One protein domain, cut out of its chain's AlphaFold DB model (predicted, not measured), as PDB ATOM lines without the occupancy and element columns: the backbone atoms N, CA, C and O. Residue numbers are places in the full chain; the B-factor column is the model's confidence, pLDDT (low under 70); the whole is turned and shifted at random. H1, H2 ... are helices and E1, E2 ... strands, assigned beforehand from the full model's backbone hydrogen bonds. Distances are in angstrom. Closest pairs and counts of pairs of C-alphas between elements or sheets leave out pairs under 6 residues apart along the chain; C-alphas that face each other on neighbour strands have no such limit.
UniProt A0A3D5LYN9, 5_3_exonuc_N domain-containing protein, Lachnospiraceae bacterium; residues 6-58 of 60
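Overview. This is residues 6 to 58 of the 60 residues of the protein "5_3_exonuc_N domain-containing protein" of Lachnospiraceae bacterium (UniProt A0A3D5LYN9). A ribbon of two short parallel strands, E1 and E2, makes one end; the long helix H2 runs from it to the shorter H1, and the loop of residues 21 to 32 makes the far end. The 53 printed residues run E1, H1, H2, E2, mixed helices and strands, elongated at 37 by 20 by 17 A and only just loose, close to compact, with radius of gyration 12.2 A.

Along the chain. E1 is residues 6 to 9, from C-alpha 6 at (30.061, 0.122, 11.890); E2 is residues 53 to 57, ending with C-alpha 57 at (22.942, 2.847, 19.748). H2, 33 to 49, spans 24.1 A; H1, 10 to 20, spans 14.9 A.

Arrangement. E1 and E2 are parallel at 12 degrees; N 8 and O 55 are 2.9 A apart, within hydrogen-bond range. With H1 and H2 between them they form a strand-helix-strand unit, two parallel neighbours joined through helices, its crossover right-handed. E1 and H2 are near each other, with 6 pairs of C-alphas within 10 A. H2 touches H1 with residues 33 to 38 alone, closest C-alphas Ala 34 and Phe 18, 4.0 A, at a steep tilt of 65 degrees, opposite ways. In H1 and H2 every O i to N i+4 pair is within hydrogen-bond range.

Size, cuts and confidence. The C-alphas farthest apart, of Glu 28 and Asp 52, are 37.0 A apart. The printed part has no cut; the link H1 to H2 is long, 12 residues. No printed residue is under 70 in pLDDT.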
ATOM      1  N   VAL A   6      30.289  -1.305  11.630       98.19
ATOM      2  CA  VAL A   6      30.061   0.122  11.890       98.19
ATOM      3  C   VAL A   6      29.111   0.272  13.075       98.19
ATOM      4  O   VAL A   6      28.040  -0.334  13.106       98.19
ATOM      5  N   LEU A   7      29.506   1.102  14.042       97.88
ATOM      6  CA  LEU A   7      28.697   1.483  15.197       97.88
ATOM      7  C   LEU A   7      28.376   2.974  15.110       97.88
ATOM      8  O   LEU A   7      29.287   3.798  15.033       97.88
ATOM      9  N   ILE A   8      27.090   3.311  15.121       97.44
ATOM     10  CA  ILE A   8      26.608   4.692  15.085       97.44
ATOM     11  C   ILE A   8      26.059   5.067  16.460       97.44
ATOM     12  O   ILE A   8      25.193   4.381  17.000       97.44
ATOM     13  N   ASP A   9      26.522   6.195  16.990       97.38
ATOM     14  CA  ASP A   9      25.850   6.903  18.080       97.38
ATOM     15  C   ASP A   9      24.639   7.660  17.509       97.38
ATOM     16  O   ASP A   9      24.775   8.675  16.816       97.38
ATOM     17  N   GLY A  10      23.446   7.124  17.759       97.19
ATOM     18  CA  GLY A  10      22.191   7.633  17.223       97.19
ATOM     19  C   GLY A  10      21.839   9.022  17.744       97.19
ATOM     20  O   GLY A  10      21.430   9.868  16.950       97.19
ATOM     21  N   HIS A  11      22.043   9.291  19.038       95.88
ATOM     22  CA  HIS A  11      21.724  10.588  19.643       95.88
ATOM     23  C   HIS A  11      22.629  11.695  19.097       95.88
ATOM     24  O   HIS A  11      22.143  12.757  18.701       95.88
ATOM     25  N   SER A  12      23.934  11.430  18.997       96.62
ATOM     26  CA  SER A  12      24.902  12.393  18.461       96.62
ATOM     27  C   SER A  12      24.644  12.726  16.987       96.62
ATOM     28  O   SER A  12      24.607  13.902  16.604       96.62
ATOM     29  N   ILE A  13      24.398  11.716  16.139       96.94
ATOM     30  CA  ILE A  13      24.125  11.951  14.712       96.94
ATOM     31  C   ILE A  13      22.753  12.599  14.496       96.94
ATOM     32  O   ILE A  13      22.654  13.495  13.656       96.94
ATOM     33  N   LEU A  14      21.718  12.227  15.259       96.88
ATOM     34  CA  LEU A  14      20.416  12.899  15.192       96.88
ATOM     35  C   LEU A  14      20.513  14.371  15.591       96.88
ATOM     36  O   LEU A  14      19.943  15.216  14.906       96.88
ATOM     37  N   ASN A  15      21.263  14.700  16.647       96.81
ATOM     38  CA  ASN A  15      21.472  16.085  17.063       96.81
ATOM     39  C   ASN A  15      22.159  16.899  15.955       96.81
ATOM     40  O   ASN A  15      21.683  17.968  15.569       96.81
ATOM     41  N   ARG A  16      23.225  16.346  15.357       96.75
ATOM     42  CA  ARG A  16      23.904  16.963  14.209       96.75
ATOM     43  C   ARG A  16      22.966  17.150  13.018       96.75
ATOM     44  O   ARG A  16      23.010  18.194  12.375       96.75
ATOM     45  N   ALA A  17      22.141  16.153  12.710       97.44
ATOM     46  CA  ALA A  17      21.181  16.226  11.619       97.44
ATOM     47  C   ALA A  17      20.109  17.296  11.873       97.44
ATOM     48  O   ALA A  17      19.806  18.075  10.975       97.44
ATOM     49  N   PHE A  18      19.589  17.381  13.099       96.88
ATOM     50  CA  PHE A  18      18.574  18.359  13.486       96.88
ATOM     51  C   PHE A  18      19.052  19.804  13.298       96.88
ATOM     52  O   PHE A  18      18.321  20.619  12.744       96.88
ATOM     53  N   TYR A  19      20.285  20.120  13.707       96.69
ATOM     54  CA  TYR A  19      20.835  21.477  13.576       96.69
ATOM     55  C   TYR A  19      21.539  21.749  12.237       96.69
ATOM     56  O   TYR A  19      21.774  22.907  11.898       96.69
ATOM     57  N   GLY A  20      21.918  20.706  11.494       96.12
ATOM     58  CA  GLY A  20      22.666  20.828  10.239       96.12
ATOM     59  C   GLY A  20      21.803  20.817   8.976       96.12
ATOM     60  O   GLY A  20      22.260  21.270   7.927       96.12
ATOM     61  N   VAL A  21      20.577  20.297   9.053       97.00
ATOM     62  CA  VAL A  21      19.627  20.267   7.935       97.00
ATOM     63  C   VAL A  21      18.629  21.420   8.090       97.00
ATOM     64  O   VAL A  21      18.158  21.643   9.208       97.00
ATOM     65  N   PRO A  22      18.279  22.142   7.004       96.19
ATOM     66  CA  PRO A  22      17.202  23.130   7.029       96.19
ATOM     67  C   PRO A  22      15.909  22.556   7.608       96.19
ATOM     68  O   PRO A  22      15.695  21.344   7.573       96.19
ATOM     69  N   ASP A  23      15.030  23.423   8.104       95.81
ATOM     70  CA  ASP A  23      13.735  22.962   8.592       95.81
ATOM     71  C   ASP A  23      12.937  22.318   7.447       95.81
ATOM     72  O   ASP A  23      12.791  22.886   6.361       95.81
ATOM     73  N   LEU A  24      12.479  21.093   7.682       97.44
ATOM     74  CA  LEU A  24      11.761  20.262   6.725       97.44
ATOM     75  C   LEU A  24      10.592  19.634   7.460       97.44
ATOM     76  O   LEU A  24      10.786  19.070   8.537       97.44
ATOM     77  N   SER A  25       9.421  19.661   6.832       97.69
ATOM     78  CA  SER A  25       8.221  19.003   7.338       97.69
ATOM     79  C   SER A  25       7.527  18.210   6.237       97.69
ATOM     80  O   SER A  25       7.667  18.509   5.049       97.69
ATOM     81  N   ASN A  26       6.780  17.177   6.624       97.06
ATOM     82  CA  ASN A  26       5.902  16.453   5.706       97.06
ATOM     83  C   ASN A  26       4.622  17.267   5.393       97.06
ATOM     84  O   ASN A  26       4.427  18.376   5.893       97.06
ATOM     85  N   ALA A  27       3.721  16.704   4.582       97.50
ATOM     86  CA  ALA A  27       2.461  17.355   4.196       97.50
ATOM     87  C   ALA A  27       1.502  17.638   5.374       97.50
ATOM     88  O   ALA A  27       0.593  18.450   5.239       97.50
ATOM     89  N   GLU A  28       1.709  16.987   6.518       97.94
ATOM     90  CA  GLU A  28       0.936  17.176   7.752       97.94
ATOM     91  C   GLU A  28       1.596  18.195   8.699       97.94
ATOM     92  O   GLU A  28       1.079  18.466   9.779       97.94
ATOM     93  N   GLY A  29       2.742  18.767   8.311       96.94
ATOM     94  CA  GLY A  29       3.501  19.717   9.123       96.94
ATOM     95  C   GLY A  29       4.434  19.075  10.155       96.94
ATOM     96  O   GLY A  29       5.084  19.802  10.902       96.94
ATOM     97  N   LEU A  30       4.559  17.744  10.193       97.88
ATOM     98  CA  LEU A  30       5.484  17.058  11.099       97.88
ATOM     99  C   LEU A  30       6.931  17.255  10.637       97.88
ATOM    100  O   LEU A  30       7.252  16.917   9.498       97.88
ATOM    101  N   HIS A  31       7.800  17.744  11.526       97.19
ATOM    102  CA  HIS A  31       9.222  17.946  11.238       97.19
ATOM    103  C   HIS A  31       9.935  16.624  10.908       97.19
ATOM    104  O   HIS A  31       9.804  15.627  11.620       97.19
ATOM    105  N   THR A  32      10.726  16.625   9.836       97.69
ATOM    106  CA  THR A  32      11.457  15.460   9.312       97.69
ATOM    107  C   THR A  32      12.949  15.718   9.095       97.69
ATOM    108  O   THR A  32      13.680  14.781   8.769       97.69
ATOM    109  N   ASN A  33      13.432  16.947   9.304       97.44
ATOM    110  CA  ASN A  33      14.817  17.363   9.043       97.44
ATOM    111  C   ASN A  33      15.872  16.474   9.729       97.44
ATOM    112  O   ASN A  33      16.818  16.031   9.075       97.44
ATOM    113  N   ALA A  34      15.688  16.145  11.012       97.50
ATOM    114  CA  ALA A  34      16.618  15.285  11.747       97.50
ATOM    115  C   ALA A  34      16.688  13.863  11.176       97.50
ATOM    116  O   ALA A  34      17.774  13.312  11.002       97.50
ATOM    117  N   ILE A  35      15.534  13.277  10.846       96.81
ATOM    118  CA  ILE A  35      15.456  11.923  10.287       96.81
ATOM    119  C   ILE A  35      16.085  11.908   8.891       96.81
ATOM    120  O   ILE A  35      16.891  11.031   8.585       96.81
ATOM    121  N   TYR A  36      15.773  12.909   8.067       97.94
ATOM    122  CA  TYR A  36      16.342  13.056   6.730       97.94
ATOM    123  C   TYR A  36      17.873  13.168   6.771       97.94
ATOM    124  O   TYR A  36      18.575  12.444   6.063       97.94
ATOM    125  N   GLY A  37      18.411  14.031   7.638       97.94
ATOM    126  CA  GLY A  37      19.856  14.184   7.799       97.94
ATOM    127  C   GLY A  37      20.540  12.929   8.336       97.94
ATOM    128  O   GLY A  37      21.581  12.535   7.812       97.94
ATOM    129  N   PHE A  38      19.944  12.267   9.331       98.19
ATOM    130  CA  PHE A  38      20.471  11.023   9.891       98.19
ATOM    131  C   PHE A  38      20.585   9.932   8.818       98.19
ATOM    132  O   PHE A  38      21.649   9.329   8.664       98.19
ATOM    133  N   LEU A  39      19.521   9.717   8.035       98.00
ATOM    134  CA  LEU A  39      19.505   8.703   6.980       98.00
ATOM    135  C   LEU A  39      20.528   9.002   5.879       98.00
ATOM    136  O   LEU A  39      21.231   8.090   5.454       98.00
ATOM    137  N   ASN A  40      20.679  10.264   5.468       97.81
ATOM    138  CA  ASN A  40      21.696  10.647   4.484       97.81
ATOM    139  C   ASN A  40      23.121  10.343   4.966       97.81
ATOM    140  O   ASN A  40      23.930   9.816   4.204       97.81
ATOM    141  N   ILE A  41      23.428  10.644   6.232       97.25
ATOM    142  CA  ILE A  41      24.732  10.326   6.829       97.25
ATOM    143  C   ILE A  41      24.934   8.806   6.874       97.25
ATOM    144  O   ILE A  41      25.985   8.316   6.464       97.25
ATOM    145  N   MET A  42      23.928   8.056   7.329       98.06
ATOM    146  CA  MET A  42      23.990   6.597   7.417       98.06
ATOM    147  C   MET A  42      24.198   5.943   6.042       98.06
ATOM    148  O   MET A  42      25.064   5.081   5.908       98.06
ATOM    149  N   PHE A  43      23.449   6.356   5.014       98.12
ATOM    150  CA  PHE A  43      23.589   5.800   3.664       98.12
ATOM    151  C   PHE A  43      24.949   6.111   3.049       98.12
ATOM    152  O   PHE A  43      25.554   5.219   2.459       98.12
ATOM    153  N   LYS A  44      25.471   7.323   3.262       98.06
ATOM    154  CA  LYS A  44      26.827   7.678   2.840       98.06
ATOM    155  C   LYS A  44      27.877   6.762   3.478       98.06
ATOM    156  O   LYS A  44      28.736   6.245   2.774       98.06
ATOM    157  N   ILE A  45      27.771   6.497   4.783       97.38
ATOM    158  CA  ILE A  45      28.681   5.572   5.482       97.38
ATOM    159  C   ILE A  45      28.569   4.156   4.906       97.38
ATOM    160  O   ILE A  45      29.587   3.505   4.691       97.38
ATOM    161  N   LEU A  46      27.358   3.665   4.633       97.62
ATOM    162  CA  LEU A  46      27.168   2.337   4.040       97.62
ATOM    163  C   LEU A  46      27.798   2.222   2.643       97.62
ATOM    164  O   LEU A  46      28.399   1.192   2.332       97.62
ATOM    165  N   GLU A  47      27.689   3.269   1.825       98.12
ATOM    166  CA  GLU A  47      28.273   3.320   0.482       98.12
ATOM    167  C   GLU A  47      29.810   3.378   0.512       98.12
ATOM    168  O   GLU A  47      30.474   2.644  -0.228       98.12
ATOM    169  N   GLU A  48      30.372   4.218   1.386       97.88
ATOM    170  CA  GLU A  48      31.816   4.445   1.505       97.88
ATOM    171  C   GLU A  48      32.526   3.280   2.211       97.88
ATOM    172  O   GLU A  48      33.548   2.784   1.731       97.88
ATOM    173  N   GLU A  49      31.975   2.799   3.328       97.19
ATOM    174  CA  GLU A  49      32.640   1.812   4.180       97.19
ATOM    175  C   GLU A  49      32.357   0.366   3.788       97.19
ATOM    176  O   GLU A  49      33.185  -0.501   4.085       97.19
ATOM    177  N   LYS A  50      31.214   0.092   3.143       97.25
ATOM    178  CA  LYS A  50      30.753  -1.261   2.778       97.25
ATOM    179  C   LYS A  50      30.919  -2.278   3.925       97.25
ATOM    180  O   LYS A  50      31.638  -3.265   3.760       97.25
ATOM    181  N   PRO A  51      30.339  -2.022   5.113       98.12
ATOM    182  CA  PRO A  51      30.513  -2.903   6.258       98.12
ATOM    183  C   PRO A  51      29.690  -4.189   6.122       98.12
ATOM    184  O   PRO A  51      28.643  -4.204   5.479       98.12
ATOM    185  N   ASP A  52      30.131  -5.252   6.790       98.31
ATOM    186  CA  ASP A  52      29.368  -6.500   6.913       98.31
ATOM    187  C   ASP A  52      28.228  -6.368   7.931       98.31
ATOM    188  O   ASP A  52      27.198  -7.030   7.821       98.31
ATOM    189  N   TYR A  53      28.425  -5.512   8.939       98.12
ATOM    190  CA  TYR A  53      27.492  -5.308  10.040       98.12
ATOM    191  C   TYR A  53      27.332  -3.821  10.365       98.12
ATOM    192  O   TYR A  53      28.289  -3.045  10.313       98.12
ATOM    193  N   LEU A  54      26.124  -3.443  10.774       97.94
ATOM    194  CA  LEU A  54      25.783  -2.102  11.237       97.94
ATOM    195  C   LEU A  54      24.970  -2.211  12.529       97.94
ATOM    196  O   LEU A  54      24.031  -3.004  12.596       97.94
ATOM    197  N   ALA A  55      25.284  -1.382  13.522       98.06
ATOM    198  CA  ALA A  55      24.411  -1.153  14.667       98.06
ATOM    199  C   ALA A  55      24.322   0.340  15.000       98.06
ATOM    200  O   ALA A  55      25.278   1.093  14.812       98.06
ATOM    201  N   VAL A  56      23.166   0.750  15.515       97.50
ATOM    202  CA  VAL A  56      22.904   2.110  15.995       97.50
ATOM    203  C   VAL A  56      22.532   2.017  17.470       97.50
ATOM    204  O   VAL A  56      21.625   1.262  17.822       97.50
ATOM    205  N   ALA A  57      23.235   2.753  18.324       97.25
ATOM    206  CA  ALA A  57      22.942   2.847  19.748       97.25
ATOM    207  C   ALA A  57      22.139   4.118  20.047       97.25
ATOM    208  O   ALA A  57      22.360   5.158  19.427       97.25
ATOM    209  N   PHE A  58      21.232   4.037  21.015       95.69
ATOM    210  CA  PHE A  58      20.472   5.174  21.521       95.69
ATOM    211  C   PHE A  58      20.545   5.178  23.044       95.69
ATOM    212  O   PHE A  58      20.439   4.116  23.658       95.69
TER     213      PHE A  58